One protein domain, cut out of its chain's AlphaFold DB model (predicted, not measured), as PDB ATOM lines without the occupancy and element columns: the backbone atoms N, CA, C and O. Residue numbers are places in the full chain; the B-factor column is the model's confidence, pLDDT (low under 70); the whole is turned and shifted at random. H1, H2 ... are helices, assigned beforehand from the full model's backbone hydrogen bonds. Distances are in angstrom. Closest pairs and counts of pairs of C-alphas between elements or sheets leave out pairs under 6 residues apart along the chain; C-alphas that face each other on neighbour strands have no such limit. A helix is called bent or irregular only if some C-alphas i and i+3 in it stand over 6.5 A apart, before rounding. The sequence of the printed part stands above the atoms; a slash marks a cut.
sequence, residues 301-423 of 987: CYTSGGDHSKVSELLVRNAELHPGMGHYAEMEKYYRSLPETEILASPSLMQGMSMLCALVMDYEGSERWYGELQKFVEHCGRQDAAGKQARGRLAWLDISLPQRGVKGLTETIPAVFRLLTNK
ATOM      1  N   CYS A 301     229.475 288.037 256.025       89.19
ATOM      2  CA  CYS A 301     229.158 287.856 257.438       89.19
ATOM      3  C   CYS A 301     229.679 286.517 257.983       89.19
ATOM      4  O   CYS A 301     230.360 286.498 259.007       89.19
ATOM      5  N   TYR A 302     229.429 285.389 257.315       89.56
ATOM      6  CA  TYR A 302     229.916 284.094 257.799       89.56
ATOM      7  C   TYR A 302     231.454 284.001 257.779       89.56
ATOM      8  O   TYR A 302     232.040 283.507 258.741       89.56
ATOM      9  N   THR A 303     232.135 284.550 256.766       86.44
ATOM     10  CA  THR A 303     233.607 284.609 256.722       86.44
ATOM     11  C   THR A 303     234.185 285.511 257.817       86.44
ATOM     12  O   THR A 303     235.100 285.089 258.522       86.44
ATOM     13  N   SER A 304     233.654 286.722 258.019       83.94
ATOM     14  CA  SER A 304     234.134 287.639 259.073       83.94
ATOM     15  C   SER A 304     233.756 287.183 260.491       83.94
ATOM     16  O   SER A 304     234.504 287.421 261.440       83.94
ATOM     17  N   GLY A 305     232.658 286.437 260.635       83.25
ATOM     18  CA  GLY A 305     232.303 285.692 261.843       83.25
ATOM     19  C   GLY A 305     233.154 284.435 262.089       83.25
ATOM     20  O   GLY A 305     233.072 283.857 263.170       83.25
ATOM     21  N   GLY A 306     233.984 284.001 261.133       83.00
ATOM     22  CA  GLY A 306     234.770 282.763 261.231       83.00
ATOM     23  C   GLY A 306     233.933 281.476 261.181       83.00
ATOM     24  O   GLY A 306     234.395 280.419 261.611       83.00
ATOM     25  N   ASP A 307     232.702 281.551 260.674       84.00
ATOM     26  CA  ASP A 307     231.767 280.431 260.556       84.00
ATOM     27  C   ASP A 307     232.025 279.644 259.259       84.00
ATOM     28  O   ASP A 307     231.240 279.632 258.307       84.00
ATOM     29  N   HIS A 308     233.187 278.984 259.213       83.06
ATOM     30  CA  HIS A 308     233.601 278.146 258.082       83.06
ATOM     31  C   HIS A 308     232.589 277.024 257.783       83.06
ATOM     32  O   HIS A 308     232.419 276.641 256.627       83.06
ATOM     33  N   SER A 309     231.856 276.551 258.801       84.81
ATOM     34  CA  SER A 309     230.771 275.580 258.636       84.81
ATOM     35  C   SER A 309     229.637 276.151 257.785       84.81
ATOM     36  O   SER A 309     229.171 275.470 256.873       84.81
ATOM     37  N   LYS A 310     229.213 277.397 258.034       87.12
ATOM     38  CA  LYS A 310     228.176 278.064 257.237       87.12
ATOM     39  C   LYS A 310     228.631 278.466 255.840       87.12
ATOM     40  O   LYS A 310     227.872 278.283 254.890       87.12
ATOM     41  N   VAL A 311     229.877 278.919 255.691       86.69
ATOM     42  CA  VAL A 311     230.490 279.136 254.367       86.69
ATOM     43  C   VAL A 311     230.472 277.836 253.553       86.69
ATOM     44  O   VAL A 311     230.000 277.823 252.418       86.69
ATOM     45  N   SER A 312     230.902 276.721 254.150       86.69
ATOM     46  CA  SER A 312     230.880 275.400 253.515       86.69
ATOM     47  C   SER A 312     229.452 274.933 253.188       86.69
ATOM     48  O   SER A 312     229.205 274.477 252.074       86.69
ATOM     49  N   GLU A 313     228.480 275.120 254.090       87.94
ATOM     50  CA  GLU A 313     227.070 274.771 253.850       87.94
ATOM     51  C   GLU A 313     226.484 275.520 252.638       87.94
ATOM     52  O   GLU A 313     225.890 274.890 251.758       87.94
ATOM     53  N   LEU A 314     226.689 276.840 252.540       87.50
ATOM     54  CA  LEU A 314     226.224 277.634 251.397       87.50
ATOM     55  C   LEU A 314     226.898 277.217 250.083       87.50
ATOM     56  O   LEU A 314     226.216 277.043 249.073       87.50
ATOM     57  N   LEU A 315     228.214 276.990 250.094       88.38
ATOM     58  CA  LEU A 315     228.965 276.552 248.911       88.38
ATOM     59  C   LEU A 315     228.603 275.119 248.478       88.38
ATOM     60  O   LEU A 315     228.685 274.794 247.289       88.38
ATOM     61  N   VAL A 316     228.150 274.272 249.409       89.31
ATOM     62  CA  VAL A 316     227.542 272.968 249.110       89.31
ATOM     63  C   VAL A 316     226.167 273.141 248.467       89.31
ATOM     64  O   VAL A 316     225.951 272.549 247.412       89.31
ATOM     65  N   ARG A 317     225.265 273.960 249.032       85.75
ATOM     66  CA  ARG A 317     223.929 274.214 248.448       85.75
ATOM     67  C   ARG A 317     224.028 274.811 247.039       85.75
ATOM     68  O   ARG A 317     223.346 274.345 246.130       85.75
ATOM     69  N   ASN A 318     224.930 275.772 246.828       86.19
ATOM     70  CA  ASN A 318     225.192 276.361 245.513       86.19
ATOM     71  C   ASN A 318     225.637 275.316 244.471       86.19
ATOM     72  O   ASN A 318     225.243 275.392 243.309       86.19
ATOM     73  N   ALA A 319     226.398 274.297 244.887       85.88
ATOM     74  CA  ALA A 319     226.813 273.200 244.015       85.88
ATOM     75  C   ALA A 319     225.682 272.199 243.676       85.88
ATOM     76  O   ALA A 319     225.886 271.304 242.856       85.88
ATOM     77  N   GLU A 320     224.488 272.318 244.265       83.94
ATOM     78  CA  GLU A 320     223.309 271.517 243.880       83.94
ATOM     79  C   GLU A 320     222.419 272.228 242.839       83.94
ATOM     80  O   GLU A 320     221.596 271.585 242.170       83.94
ATOM     81  N   LEU A 321     222.645 273.534 242.645       84.38
ATOM     82  CA  LEU A 321     222.077 274.345 241.571       84.38
ATOM     83  C   LEU A 321     222.876 274.174 240.268       84.38
ATOM     84  O   LEU A 321     224.107 274.073 240.260       84.38
ATOM     85  N   HIS A 322     222.173 274.197 239.135       83.56
ATOM     86  CA  HIS A 322     222.808 274.261 237.819       83.56
ATOM     87  C   HIS A 322     223.484 275.632 237.582       83.56
ATOM     88  O   HIS A 322     223.077 276.632 238.181       83.56
ATOM     89  N   PRO A 323     224.473 275.735 236.667       82.56
ATOM     90  CA  PRO A 323     225.256 276.962 236.459       82.56
ATOM     91  C   PRO A 323     224.473 278.228 236.072       82.56
ATOM     92  O   PRO A 323     225.028 279.316 236.146       82.56
ATOM     93  N   GLY A 324     223.212 278.101 235.638       78.56
ATOM     94  CA  GLY A 324     222.331 279.240 235.336       78.56
ATOM     95  C   GLY A 324     221.694 279.894 236.569       78.56
ATOM     96  O   GLY A 324     221.261 281.039 236.477       78.56
ATOM     97  N   MET A 325     221.653 279.187 237.704       82.44
ATOM     98  CA  MET A 325     221.101 279.681 238.977       82.44
ATOM     99  C   MET A 325     222.157 279.769 240.084       82.44
ATOM    100  O   MET A 325     222.036 280.611 240.967       82.44
ATOM    101  N   GLY A 326     223.199 278.933 240.040       79.50
ATOM    102  CA  GLY A 326     224.304 278.995 240.996       79.50
ATOM    103  C   GLY A 326     225.123 280.285 240.865       79.50
ATOM    104  O   GLY A 326     225.542 280.662 239.771       79.50
ATOM    105  N   HIS A 327     225.409 280.924 241.998       82.06
ATOM    106  CA  HIS A 327     226.147 282.182 242.154       82.06
ATOM    107  C   HIS A 327     227.671 281.972 241.997       82.06
ATOM    108  O   HIS A 327     228.469 282.430 242.812       82.06
ATOM    109  N   TYR A 328     228.105 281.193 240.999       85.00
ATOM    110  CA  TYR A 328     229.492 280.716 240.893       85.00
ATOM    111  C   TYR A 328     230.525 281.848 240.773       85.00
ATOM    112  O   TYR A 328     231.608 281.727 241.341       85.00
ATOM    113  N   ALA A 329     230.200 282.942 240.077       82.25
ATOM    114  CA  ALA A 329     231.106 284.081 239.927       82.25
ATOM    115  C   ALA A 329     231.189 284.898 241.228       82.25
ATOM    116  O   ALA A 329     232.276 285.209 241.708       82.25
ATOM    117  N   GLU A 330     230.041 285.175 241.847       81.19
ATOM    118  CA  GLU A 330     229.937 285.883 243.123       81.19
ATOM    119  C   GLU A 330     230.609 285.094 244.269       81.19
ATOM    120  O   GLU A 330     231.166 285.679 245.201       81.19
ATOM    121  N   MET A 331     230.594 283.757 244.187       84.69
ATOM    122  CA  MET A 331     231.140 282.853 245.201       84.69
ATOM    123  C   MET A 331     232.613 282.445 244.996       84.69
ATOM    124  O   MET A 331     233.179 281.809 245.891       84.69
ATOM    125  N   GLU A 332     233.262 282.798 243.876       87.50
ATOM    126  CA  GLU A 332     234.622 282.329 243.539       87.50
ATOM    127  C   GLU A 332     235.634 282.576 244.671       87.50
ATOM    128  O   GLU A 332     236.407 281.681 245.031       87.50
ATOM    129  N   LYS A 333     235.595 283.774 245.278       88.12
ATOM    130  CA  LYS A 333     236.525 284.168 246.348       88.12
ATOM    131  C   LYS A 333     236.447 283.253 247.575       88.12
ATOM    132  O   LYS A 333     237.470 283.004 248.205       88.12
ATOM    133  N   TYR A 334     235.270 282.702 247.877       86.75
ATOM    134  CA  TYR A 334     235.071 281.806 249.016       86.75
ATOM    135  C   TYR A 334     235.438 280.364 248.675       86.75
ATOM    136  O   TYR A 334     236.159 279.735 249.447       86.75
ATOM    137  N   TYR A 335     235.037 279.873 247.496       86.69
ATOM    138  CA  TYR A 335     235.454 278.563 246.980       86.69
ATOM    139  C   TYR A 335     236.985 278.408 246.989       86.69
ATOM    140  O   TYR A 335     237.495 277.391 247.453       86.69
ATOM    141  N   ARG A 336     237.730 279.441 246.562       88.50
ATOM    142  CA  ARG A 336     239.206 279.458 246.597       88.50
ATOM    143  C   ARG A 336     239.812 279.708 247.989       88.50
ATOM    144  O   ARG A 336     241.018 279.538 248.144       88.50
ATOM    145  N   SER A 337     239.014 280.109 248.984       86.94
ATOM    146  CA  SER A 337     239.468 280.339 250.369       86.94
ATOM    147  C   SER A 337     239.386 279.099 251.267       86.94
ATOM    148  O   SER A 337     240.050 279.057 252.303       86.94
ATOM    149  N   LEU A 338     238.580 278.095 250.892       85.50
ATOM    150  CA  LEU A 338     238.432 276.868 251.674       85.50
ATOM    151  C   LEU A 338     239.726 276.032 251.652       85.50
ATOM    152  O   LEU A 338     240.349 275.896 250.595       85.50
ATOM    153  N   PRO A 339     240.117 275.399 252.775       88.25
ATOM    154  CA  PRO A 339     241.220 274.445 252.788       88.25
ATOM    155  C   PRO A 339     240.973 273.281 251.820       88.25
ATOM    156  O   PRO A 339     239.903 272.670 251.825       88.25
ATOM    157  N   GLU A 340     241.990 272.895 251.043       91.12
ATOM    158  CA  GLU A 340     241.896 271.762 250.104       91.12
ATOM    159  C   GLU A 340     241.465 270.457 250.809       91.12
ATOM    160  O   GLU A 340     240.727 269.659 250.238       91.12
ATOM    161  N   THR A 341     241.812 270.280 252.087       90.69
ATOM    162  CA  THR A 341     241.352 269.155 252.920       90.69
ATOM    163  C   THR A 341     239.839 269.123 253.160       90.69
ATOM    164  O   THR A 341     239.284 268.037 253.299       90.69
ATOM    165  N   GLU A 342     239.163 270.273 253.210       88.19
ATOM    166  CA  GLU A 342     237.701 270.349 253.357       88.19
ATOM    167  C   GLU A 342     236.998 270.108 252.018       88.19
ATOM    168  O   GLU A 342     235.992 269.399 251.960       88.19
ATOM    169  N   ILE A 343     237.570 270.627 250.926       91.25
ATOM    170  CA  ILE A 343     237.080 270.384 249.564       91.25
ATOM    171  C   ILE A 343     237.144 268.880 249.252       91.25
ATOM    172  O   ILE A 343     236.132 268.293 248.874       91.25
ATOM    173  N   LEU A 344     238.292 268.233 249.487       92.50
ATOM    174  CA  LEU A 344     238.493 266.792 249.266       92.50
ATOM    175  C   LEU A 344     237.597 265.901 250.147       92.50
ATOM    176  O   LEU A 344     237.306 264.765 249.771       92.50
ATOM    177  N   ALA A 345     237.131 266.399 251.295       89.62
ATOM    178  CA  ALA A 345     236.186 265.688 252.156       89.62
ATOM    179  C   ALA A 345     234.728 265.748 251.650       89.62
ATOM    180  O   ALA A 345     233.893 264.972 252.116       89.62
ATOM    181  N   SER A 346     234.406 266.642 250.705       90.81
ATOM    182  CA  SER A 346     233.036 266.901 250.248       90.81
ATOM    183  C   SER A 346     232.881 266.707 248.732       90.81
ATOM    184  O   SER A 346     233.281 267.568 247.943       90.81
ATOM    185  N   PRO A 347     232.200 265.632 248.282       92.38
ATOM    186  CA  PRO A 347     231.870 265.428 246.871       92.38
ATOM    187  C   PRO A 347     231.138 266.606 246.216       92.38
ATOM    188  O   PRO A 347     231.292 266.840 245.019       92.38
ATOM    189  N   SER A 348     230.346 267.354 246.991       91.69
ATOM    190  CA  SER A 348     229.661 268.566 246.528       91.69
ATOM    191  C   SER A 348     230.638 269.714 246.260       91.69
ATOM    192  O   SER A 348     230.504 270.386 245.243       91.69
ATOM    193  N   LEU A 349     231.646 269.914 247.119       91.94
ATOM    194  CA  LEU A 349     232.652 270.961 246.914       91.94
ATOM    195  C   LEU A 349     233.605 270.615 245.766       91.94
ATOM    196  O   LEU A 349     233.897 271.492 244.964       91.94
ATOM    197  N   MET A 350     234.019 269.351 245.606       94.94
ATOM    198  CA  MET A 350     234.795 268.936 244.423       94.94
ATOM    199  C   MET A 350     234.015 269.143 243.114       94.94
ATOM    200  O   MET A 350     234.577 269.626 242.132       94.94
ATOM    201  N   GLN A 351     232.707 268.852 243.099       94.31
ATOM    202  CA  GLN A 351     231.841 269.148 241.951       94.31
ATOM    203  C   GLN A 351     231.716 270.662 241.703       94.31
ATOM    204  O   GLN A 351     231.837 271.105 240.560       94.31
ATOM    205  N   GLY A 352     231.514 271.451 242.764       92.75
ATOM    206  CA  GLY A 352     231.437 272.912 242.701       92.75
ATOM    207  C   GLY A 352     232.724 273.542 242.166       92.75
ATOM    208  O   GLY A 352     232.661 274.346 241.243       92.75
ATOM    209  N   MET A 353     233.888 273.110 242.658       94.38
ATOM    210  CA  MET A 353     235.205 273.543 242.179       94.38
ATOM    211  C   MET A 353     235.462 273.142 240.721       94.38
ATOM    212  O   MET A 353     235.933 273.964 239.939       94.38
ATOM    213  N   SER A 354     235.121 271.909 240.326       95.44
ATOM    214  CA  SER A 354     235.274 271.452 238.938       95.44
ATOM    215  C   SER A 354     234.428 272.287 237.966       95.44
ATOM    216  O   SER A 354     234.916 272.676 236.902       95.44
ATOM    217  N   MET A 355     233.192 272.629 238.350       94.19
ATOM    218  CA  MET A 355     232.320 273.506 237.565       94.19
ATOM    219  C   MET A 355     232.804 274.965 237.570       94.19
ATOM    220  O   MET A 355     232.902 275.566 236.505       94.19
ATOM    221  N   LEU A 356     233.169 275.518 238.732       92.94
ATOM    222  CA  LEU A 356     233.707 276.875 238.872       92.94
ATOM    223  C   LEU A 356     234.911 277.099 237.952       92.94
ATOM    224  O   LEU A 356     234.899 278.023 237.142       92.94
ATOM    225  N   CYS A 357     235.909 276.214 238.027       94.00
ATOM    226  CA  CYS A 357     237.085 276.251 237.165       94.00
ATOM    227  C   CYS A 357     236.696 276.236 235.671       94.00
ATOM    228  O   CYS A 357     237.194 277.055 234.904       94.00
ATOM    229  N   ALA A 358     235.737 275.401 235.253       92.94
ATOM    230  CA  ALA A 358     235.270 275.380 233.863       92.94
ATOM    231  C   ALA A 358     234.538 276.663 233.421       92.94
ATOM    232  O   ALA A 358     234.614 277.035 232.246       92.94
ATOM    233  N   LEU A 359     233.834 277.339 234.334       90.88
ATOM    234  CA  LEU A 359     233.145 278.605 234.063       90.88
ATOM    235  C   LEU A 359     234.123 279.780 233.912       90.88
ATOM    236  O   LEU A 359     233.878 280.653 233.085       90.88
ATOM    237  N   VAL A 360     235.250 279.765 234.633       90.88
ATOM    238  CA  VAL A 360     236.347 280.747 234.484       90.88
ATOM    239  C   VAL A 360     237.431 280.307 233.481       90.88
ATOM    240  O   VAL A 360     238.525 280.864 233.464       90.88
ATOM    241  N   MET A 361     237.131 279.314 232.631       91.44
ATOM    242  CA  MET A 361     238.011 278.765 231.578       91.44
ATOM    243  C   MET A 361     239.312 278.089 232.072       91.44
ATOM    244  O   MET A 361     240.179 277.740 231.271       91.44
ATOM    245  N   ASP A 362     239.422 277.815 233.372       93.06
ATOM    246  CA  ASP A 362     240.453 276.982 233.998       93.06
ATOM    247  C   ASP A 362     240.123 275.490 233.791       93.06
ATOM    248  O   ASP A 362     239.698 274.765 234.693       93.06
ATOM    249  N   TYR A 363     240.259 275.011 232.553       93.62
ATOM    250  CA  TYR A 363     239.930 273.619 232.221       93.62
ATOM    251  C   TYR A 363     240.894 272.609 232.871       93.62
ATOM    252  O   TYR A 363     240.474 271.499 233.195       93.62
ATOM    253  N   GLU A 364     242.153 272.984 233.129       94.75
ATOM    254  CA  GLU A 364     243.110 272.127 233.845       94.75
ATOM    255  C   GLU A 364     242.715 271.953 235.321       94.75
ATOM    256  O   GLU A 364     242.677 270.826 235.821       94.75
ATOM    257  N   GLY A 365     242.325 273.033 236.006       94.94
ATOM    258  CA  GLY A 365     241.742 272.973 237.346       94.94
ATOM    259  C   GLY A 365     240.412 272.213 237.376       94.94
ATOM    260  O   GLY A 365     240.177 271.420 238.290       94.94
ATOM    261  N   SER A 366     239.567 272.381 236.353       96.19
ATOM    262  CA  SER A 366     238.291 271.664 236.232       96.19
ATOM    263  C   SER A 366     238.485 270.147 236.198       96.19
ATOM    264  O   SER A 366     237.844 269.419 236.965       96.19
ATOM    265  N   GLU A 367     239.410 269.676 235.358       95.88
ATOM    266  CA  GLU A 367     239.721 268.254 235.206       95.88
ATOM    267  C   GLU A 367     240.554 267.706 236.386       95.88
ATOM    268  O   GLU A 367     240.373 266.545 236.758       95.88
ATOM    269  N   ARG A 368     241.369 268.531 237.073       96.75
ATOM    270  CA  ARG A 368     241.978 268.173 238.376       96.75
ATOM    271  C   ARG A 368     240.900 267.820 239.402       96.75
ATOM    272  O   ARG A 368     240.935 266.726 239.961       96.75
ATOM    273  N   TRP A 369     239.941 268.715 239.646       96.50
ATOM    274  CA  TRP A 369     238.894 268.488 240.653       96.50
ATOM    275  C   TRP A 369     237.938 267.352 240.274       96.50
ATOM    276  O   TRP A 369     237.514 266.595 241.149       96.50
ATOM    277  N   TYR A 370     237.666 267.166 238.977       96.19
ATOM    278  CA  TYR A 370     236.994 265.964 238.477       96.19
ATOM    279  C   TYR A 370     237.795 264.691 238.815       96.19
ATOM    280  O   TYR A 370     237.227 263.713 239.302       96.19
ATOM    281  N   GLY A 371     239.116 264.709 238.611       96.12
ATOM    282  CA  GLY A 371     240.016 263.599 238.929       96.12
ATOM    283  C   GLY A 371     240.066 263.253 240.421       96.12
ATOM    284  O   GLY A 371     240.060 262.074 240.768       96.12
ATOM    285  N   GLU A 372     240.055 264.242 241.319       96.12
ATOM    286  CA  GLU A 372     239.960 263.980 242.766       96.12
ATOM    287  C   GLU A 372     238.596 263.382 243.153       96.12
ATOM    288  O   GLU A 372     238.540 262.412 243.914       96.12
ATOM    289  N   LEU A 373     237.496 263.862 242.557       95.12
ATOM    290  CA  LEU A 373     236.165 263.274 242.747       95.12
ATOM    291  C   LEU A 373     236.081 261.835 242.197       95.12
ATOM    292  O   LEU A 373     235.404 260.988 242.787       95.12
ATOM    293  N   GLN A 374     236.798 261.527 241.110       94.31
ATOM    294  CA  GLN A 374     236.928 260.161 240.598       94.31
ATOM    295  C   GLN A 374     237.676 259.266 241.594       94.31
ATOM    296  O   GLN A 374     237.162 258.203 241.950       94.31
ATOM    297  N   LYS A 375     238.829 259.707 242.117       94.06
ATOM    298  CA  LYS A 375     239.562 258.965 243.159       94.06
ATOM    299  C   LYS A 375     238.698 258.732 244.397       94.06
ATOM    300  O   LYS A 375     238.729 257.634 244.946       94.06
ATOM    301  N   PHE A 376     237.907 259.719 244.824       92.06
ATOM    302  CA  PHE A 376     236.969 259.569 245.941       92.06
ATOM    303  C   PHE A 376     235.986 258.413 245.681       92.06
ATOM    304  O   PHE A 376     235.831 257.528 246.519       92.06
ATOM    305  N   VAL A 377     235.387 258.354 244.484       89.81
ATOM    306  CA  VAL A 377     234.509 257.243 244.071       89.81
ATOM    307  C   VAL A 377     235.231 255.893 244.032       89.81
ATOM    308  O   VAL A 377     234.634 254.893 244.425       89.81
ATOM    309  N   GLU A 378     236.490 255.847 243.599       89.31
ATOM    310  CA  GLU A 378     237.296 254.617 243.553       89.31
ATOM    311  C   GLU A 378     237.654 254.075 244.951       89.31
ATOM    312  O   GLU A 378     237.797 252.862 245.115       89.31
ATOM    313  N   HIS A 379     237.748 254.941 245.967       87.06
ATOM    314  CA  HIS A 379     237.980 254.545 247.363       87.06
ATOM    315  C   HIS A 379     236.683 254.196 248.123       87.06
ATOM    316  O   HIS A 379     236.732 253.508 249.146       87.06
ATOM    317  N   CYS A 380     235.517 254.636 247.641       84.38
ATOM    318  CA  CYS A 380     234.227 254.363 248.274       84.38
ATOM    319  C   CYS A 380     233.700 252.938 248.021       84.38
ATOM    320  O   CYS A 380     233.724 252.402 246.912       84.38
ATOM    321  N   GLY A 381     233.091 252.341 249.050       75.50
ATOM    322  CA  GLY A 381     232.383 251.065 248.919       75.50
ATOM    323  C   GLY A 381     231.133 251.174 248.032       75.50
ATOM    324  O   GLY A 381     230.422 252.176 248.044       75.50
ATOM    325  N   ARG A 382     230.780 250.115 247.291       68.19
ATOM    326  CA  ARG A 382     229.667 250.166 246.313       68.19
ATOM    327  C   ARG A 382     228.278 250.466 246.920       68.19
ATOM    328  O   ARG A 382     227.398 250.950 246.204       68.19
ATOM    329  N   GLN A 383     228.093 250.197 248.216       70.56
ATOM    330  CA  GLN A 383     226.886 250.523 248.997       70.56
ATOM    331  C   GLN A 383     227.028 251.777 249.884       70.56
ATOM    332  O   GLN A 383     226.087 252.119 250.592       70.56
ATOM    333  N   ASP A 384     228.171 252.467 249.855       82.19
ATOM    334  CA  ASP A 384     228.363 253.713 250.598       82.19
ATOM    335  C   ASP A 384     227.450 254.831 250.060       82.19
ATOM    336  O   ASP A 384     227.276 254.998 248.848       82.19
ATOM    337  N   ALA A 385     226.875 255.608 250.979       81.75
ATOM    338  CA  ALA A 385     226.044 256.762 250.676       81.75
ATOM    339  C   ALA A 385     226.867 257.908 250.065       81.75
ATOM    340  O   ALA A 385     226.424 258.497 249.075       81.75
ATOM    341  N   ALA A 386     228.079 258.170 250.573       82.38
ATOM    342  CA  ALA A 386     228.965 259.188 250.006       82.38
ATOM    343  C   ALA A 386     229.449 258.759 248.610       82.38
ATOM    344  O   ALA A 386     229.309 259.511 247.649       82.38
ATOM    345  N   GLY A 387     229.870 257.503 248.444       85.06
ATOM    346  CA  GLY A 387     230.171 256.903 247.141       85.06
ATOM    347  C   GLY A 387     228.998 256.877 246.156       85.06
ATOM    348  O   GLY A 387     229.205 256.937 244.944       85.06
ATOM    349  N   LYS A 388     227.746 256.794 246.624       84.88
ATOM    350  CA  LYS A 388     226.548 256.962 245.779       84.88
ATOM    351  C   LYS A 388     226.355 258.421 245.347       84.88
ATOM    352  O   LYS A 388     226.091 258.662 244.169       84.88
ATOM    353  N   GLN A 389     226.500 259.374 246.267       85.88
ATOM    354  CA  GLN A 389     226.424 260.806 245.967       85.88
ATOM    355  C   GLN A 389     227.519 261.205 244.968       85.88
ATOM    356  O   GLN A 389     227.215 261.746 243.910       85.88
ATOM    357  N   ALA A 390     228.775 260.850 245.242       88.88
ATOM    358  CA  ALA A 390     229.929 261.169 244.408       88.88
ATOM    359  C   ALA A 390     229.822 260.580 242.986       88.88
ATOM    360  O   ALA A 390     230.075 261.293 242.017       88.88
ATOM    361  N   ARG A 391     229.329 259.338 242.824       89.56
ATOM    362  CA  ARG A 391     229.003 258.771 241.495       89.56
ATOM    363  C   ARG A 391     227.940 259.577 240.749       89.56
ATOM    364  O   ARG A 391     228.055 259.755 239.542       89.56
ATOM    365  N   GLY A 392     226.918 260.061 241.456       89.25
ATOM    366  CA  GLY A 392     225.913 260.957 240.886       89.25
ATOM    367  C   GLY A 392     226.502 262.297 240.443       89.25
ATOM    368  O   GLY A 392     226.166 262.791 239.371       89.25
ATOM    369  N   ARG A 393     227.436 262.852 241.218       91.56
ATOM    370  CA  ARG A 393     228.116 264.115 240.897       91.56
ATOM    371  C   ARG A 393     229.110 263.986 239.731       91.56
ATOM    372  O   ARG A 393     229.138 264.877 238.889       91.56
ATOM    373  N   LEU A 394     229.827 262.863 239.590       91.62
ATOM    374  CA  LEU A 394     230.610 262.556 238.376       91.62
ATOM    375  C   LEU A 394     229.713 262.447 237.137       91.62
ATOM    376  O   LEU A 394     229.941 263.147 236.156       91.62
ATOM    377  N   ALA A 395     228.650 261.640 237.216       90.44
ATOM    378  CA  ALA A 395     227.678 261.472 236.135       90.44
ATOM    379  C   ALA A 395     226.986 262.791 235.738       90.44
ATOM    380  O   ALA A 395     226.576 262.960 234.590       90.44
ATOM    381  N   TRP A 396     226.858 263.731 236.678       92.12
ATOM    382  CA  TRP A 396     226.400 265.087 236.403       92.12
ATOM    383  C   TRP A 396     227.463 265.906 235.664       92.12
ATOM    384  O   TRP A 396     227.138 266.473 234.628       92.12
ATOM    385  N   LEU A 397     228.723 265.912 236.119       92.69
ATOM    386  CA  LEU A 397     229.840 266.604 235.452       92.69
ATOM    387  C   LEU A 397     230.096 266.090 234.025       92.69
ATOM    388  O   LEU A 397     230.316 266.896 233.122       92.69
ATOM    389  N   ASP A 398     229.989 264.779 233.787       90.88
ATOM    390  CA  ASP A 398     230.040 264.180 232.444       90.88
ATOM    391  C   ASP A 398     229.029 264.818 231.478       90.88
ATOM    392  O   ASP A 398     229.307 265.006 230.290       90.88
ATOM    393  N   ILE A 399     227.847 265.164 231.993       89.56
ATOM    394  CA  ILE A 399     226.742 265.730 231.220       89.56
ATOM    395  C   ILE A 399     226.796 267.265 231.204       89.56
ATOM    396  O   ILE A 399     226.485 267.853 230.167       89.56
ATOM    397  N   SER A 400     227.248 267.926 232.274       89.38
ATOM    398  CA  SER A 400     227.160 269.381 232.459       89.38
ATOM    399  C   SER A 400     228.417 270.169 232.069       89.38
ATOM    400  O   SER A 400     228.272 271.275 231.553       89.38
ATOM    401  N   LEU A 401     229.635 269.626 232.235       91.31
ATOM    402  CA  LEU A 401     230.884 270.384 232.034       91.31
ATOM    403  C   LEU A 401     230.992 270.950 230.605       91.31
ATOM    404  O   LEU A 401     230.880 270.175 229.648       91.31
ATOM    405  N   PRO A 402     231.221 272.264 230.418       89.12
ATOM    406  CA  PRO A 402     231.121 272.911 229.111       89.12
ATOM    407  C   PRO A 402     232.215 272.470 228.127       89.12
ATOM    408  O   PRO A 402     231.945 272.398 226.931       89.12
ATOM    409  N   GLN A 403     233.412 272.093 228.596       89.81
ATOM    410  CA  GLN A 403     234.468 271.514 227.750       89.81
ATOM    411  C   GLN A 403     234.149 270.092 227.243       89.81
ATOM    412  O   GLN A 403     234.763 269.608 226.294       89.81
ATOM    413  N   ARG A 404     233.163 269.402 227.838       89.00
ATOM    414  CA  ARG A 404     232.763 268.040 227.448       89.00
ATOM    415  C   ARG A 404     231.636 268.092 226.409       89.00
ATOM    416  O   ARG A 404     230.451 268.057 226.744       89.00
ATOM    417  N   GLY A 405     232.014 268.217 225.135       83.19
ATOM    418  CA  GLY A 405     231.087 268.378 224.004       83.19
ATOM    419  C   GLY A 405     230.099 267.216 223.790       83.19
ATOM    420  O   GLY A 405     230.341 266.073 224.177       83.19
ATOM    421  N   VAL A 406     228.981 267.490 223.105       84.44
ATOM    422  CA  VAL A 406     227.786 266.612 223.044       84.44
ATOM    423  C   VAL A 406     227.949 265.263 222.316       84.44
ATOM    424  O   VAL A 406     226.989 264.497 222.214       84.44
ATOM    425  N   LYS A 407     229.143 264.938 221.807       81.69
ATOM    426  CA  LYS A 407     229.412 263.704 221.039       81.69
ATOM    427  C   LYS A 407     229.382 262.443 221.904       81.69
ATOM    428  O   LYS A 407     228.832 261.441 221.466       81.69
ATOM    429  N   GLY A 408     229.914 262.498 223.128       82.06
ATOM    430  CA  GLY A 408     229.897 261.357 224.058       82.06
ATOM    431  C   GLY A 408     228.528 261.092 224.694       82.06
ATOM    432  O   GLY A 408     228.237 259.972 225.111       82.06
ATOM    433  N   LEU A 409     227.642 262.097 224.720       85.50
ATOM    434  CA  LEU A 409     226.366 262.033 225.443       85.50
ATOM    435  C   LEU A 409     225.422 260.926 224.945       85.50
ATOM    436  O   LEU A 409     224.598 260.444 225.722       85.50
ATOM    437  N   THR A 410     225.564 260.474 223.696       83.12
ATOM    438  CA  THR A 410     224.802 259.334 223.156       83.12
ATOM    439  C   THR A 410     225.142 258.000 223.827       83.12
ATOM    440  O   THR A 410     224.351 257.065 223.741       83.12
ATOM    441  N   GLU A 411     226.288 257.905 224.505       86.38
ATOM    442  CA  GLU A 411     226.705 256.747 225.308       86.38
ATOM    443  C   GLU A 411     226.559 257.034 226.811       86.38
ATOM    444  O   GLU A 411     226.015 256.201 227.545       86.38
ATOM    445  N   THR A 412     226.946 258.238 227.256       87.19
ATOM    446  CA  THR A 412     226.824 258.689 228.653       87.19
ATOM    447  C   THR A 412     225.382 258.639 229.152       87.19
ATOM    448  O   THR A 412     225.117 258.025 230.183       87.19
ATOM    449  N   ILE A 413     224.420 259.233 228.434       88.12
ATOM    450  CA  ILE A 413     223.035 259.347 228.922       88.12
ATOM    451  C   ILE A 413     222.389 257.953 229.094       88.12
ATOM    452  O   ILE A 413     221.867 257.681 230.176       88.12
ATOM    453  N   PRO A 414     222.501 256.998 228.144       88.31
ATOM    454  CA  PRO A 414     222.070 255.614 228.367       88.31
ATOM    455  C   PRO A 414     222.835 254.845 229.457       88.31
ATOM    456  O   PRO A 414     222.336 253.821 229.928       88.31
ATOM    457  N   ALA A 415     224.045 255.259 229.850       87.50
ATOM    458  CA  ALA A 415     224.754 254.687 230.998       87.50
ATOM    459  C   ALA A 415     224.215 255.253 232.326       87.50
ATOM    460  O   ALA A 415     223.831 254.485 233.211       87.50
ATOM    461  N   VAL A 416     224.079 256.576 232.432       87.25
ATOM    462  CA  VAL A 416     223.524 257.266 233.609       87.25
ATOM    463  C   VAL A 416     222.062 256.872 233.850       87.25
ATOM    464  O   VAL A 416     221.685 256.583 234.985       87.25
ATOM    465  N   PHE A 417     221.257 256.722 232.794       86.81
ATOM    466  CA  PHE A 417     219.885 256.208 232.877       86.81
ATOM    467  C   PHE A 417     219.801 254.804 233.503       86.81
ATOM    468  O   PHE A 417     218.901 254.530 234.301       86.81
ATOM    469  N   ARG A 418     220.761 253.911 233.212       86.19
ATOM    470  CA  ARG A 418     220.840 252.586 233.855       86.19
ATOM    471  C   ARG A 418     221.167 252.705 235.347       86.19
ATOM    472  O   ARG A 418     220.519 252.046 236.154       86.19
ATOM    473  N   LEU A 419     222.095 253.587 235.726       84.81
ATOM    474  CA  LEU A 419     222.429 253.845 237.134       84.81
ATOM    475  C   LEU A 419     221.248 254.454 237.915       84.81
ATOM    476  O   LEU A 419     221.004 254.059 239.055       84.81
ATOM    477  N   LEU A 420     220.487 255.369 237.304       85.00
ATOM    478  CA  LEU A 420     219.246 255.919 237.866       85.00
ATOM    479  C   LEU A 420     218.174 254.838 238.047       85.00
ATOM    480  O   LEU A 420     217.604 254.711 239.130       85.00
ATOM    481  N   THR A 421     217.939 254.021 237.016       83.31
ATOM    482  CA  THR A 421     216.941 252.935 237.036       83.31
ATOM    483  C   THR A 421     217.253 251.903 238.125       83.31
ATOM    484  O   THR A 421     216.362 251.493 238.868       83.31
ATOM    485  N   ASN A 422     218.532 251.554 238.299       82.56
ATOM    486  CA  ASN A 422     219.012 250.683 239.378       82.56
ATOM    487  C   ASN A 422     218.979 251.348 240.772       82.56
ATOM    488  O   ASN A 422     219.277 250.692 241.770       82.56
ATOM    489  N   LYS A 423     218.663 252.649 240.860       78.50
ATOM    490  CA  LYS A 423     218.793 253.493 242.061       78.50
ATOM    491  C   LYS A 423     220.223 253.527 242.629       78.50
ATOM    492  O   LYS A 423     220.408 253.782 243.822       78.50
TER     493      LYS A 423
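This is residues 301 to 423 of the 987 residues of the protein "Helix-turn-helix transcriptional regulator" of Clostridium sp. AF36-18BH (UniProt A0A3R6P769). Three helices, H5, H6 and H7, stand side by side in an up-and-down bundle, their centres making a triangle. H8 packs along H7 at one end of the longest axis, while the shorter H2, H3 and H4 gather at H5 and H1 lies at the other end, meeting H2 at a corner. The printed part has 123 residues, with eight named helices, H1 to H8 in chain order, and no named strand; the class is all helix. It is compact, with a radius of gyration of the C-alphas of 14.7 A and spans of 46 by 32 by 23 A.

The longest helix by residues is H6, residues 363 to 379, 24.4 A from C-alpha 363 at (239.930, 273.619, 232.221) to C-alpha 379. H5 is residues 347 to 359, 18.4 A, and H7 is residues 385 to 400, 22.2 A. H8, residues 409 to 421, measures 17.5 A and ends with C-alpha 421 at (216.941, 252.935, 237.036). H1, residues 301 to 304, measures 5.2 A and begins with C-alpha 301 at (229.158, 287.856, 257.438). H2 is residues 308 to 318, 15.2 A; H3 is residues 328 to 335, 8.8 A; H4 is residues 340 to 345, 8.6 A. H3 is irregular: C-alphas 330 and 333 are 7.5 A apart.

H6 and H5 form a hairpin and touch at a shallow tilt of 18 degrees, opposite ways; their closest C-alphas, of Ser 366 and Ser 354, are 4.1 A apart. H6 touches H7 with residues 370 to 377 alone, closest at the C-alphas of Val 377 and Gly 387, 5.3 A. H5 is the hub, touching five helices. It touches H7 at 15 degrees, a shallow tilt, the same way, closest at the C-alphas of Pro 347 and Ala 390, 5.3 A. With residues 348 to 352 alone it touches H2 at a steep tilt of 64 degrees, closest at the C-alphas of Ser 348 and Val 316, 5.5 A. H5 and H4 only just touch, only at the corner, with 3 pairs of C-alphas within 8 A. H7 touches H8 with residues 395 to 399 alone, closest at the C-alphas of Ala 395 and Val 416, 6.4 A. Every O i to N i+4 pair is within hydrogen-bond range in H2, H4, H5 and H6, against 2 of 4 in H3, 11 of 12 in H7 and 7 of 9 in H8; H1 is too short for such a pair.

The two C-alphas farthest apart, of Gly 305 and Thr 410, are 47.4 A apart. The printed part has no cut, and no link is long. Mean pLDDT of the printed part is 87.9, with residue 382 under 70.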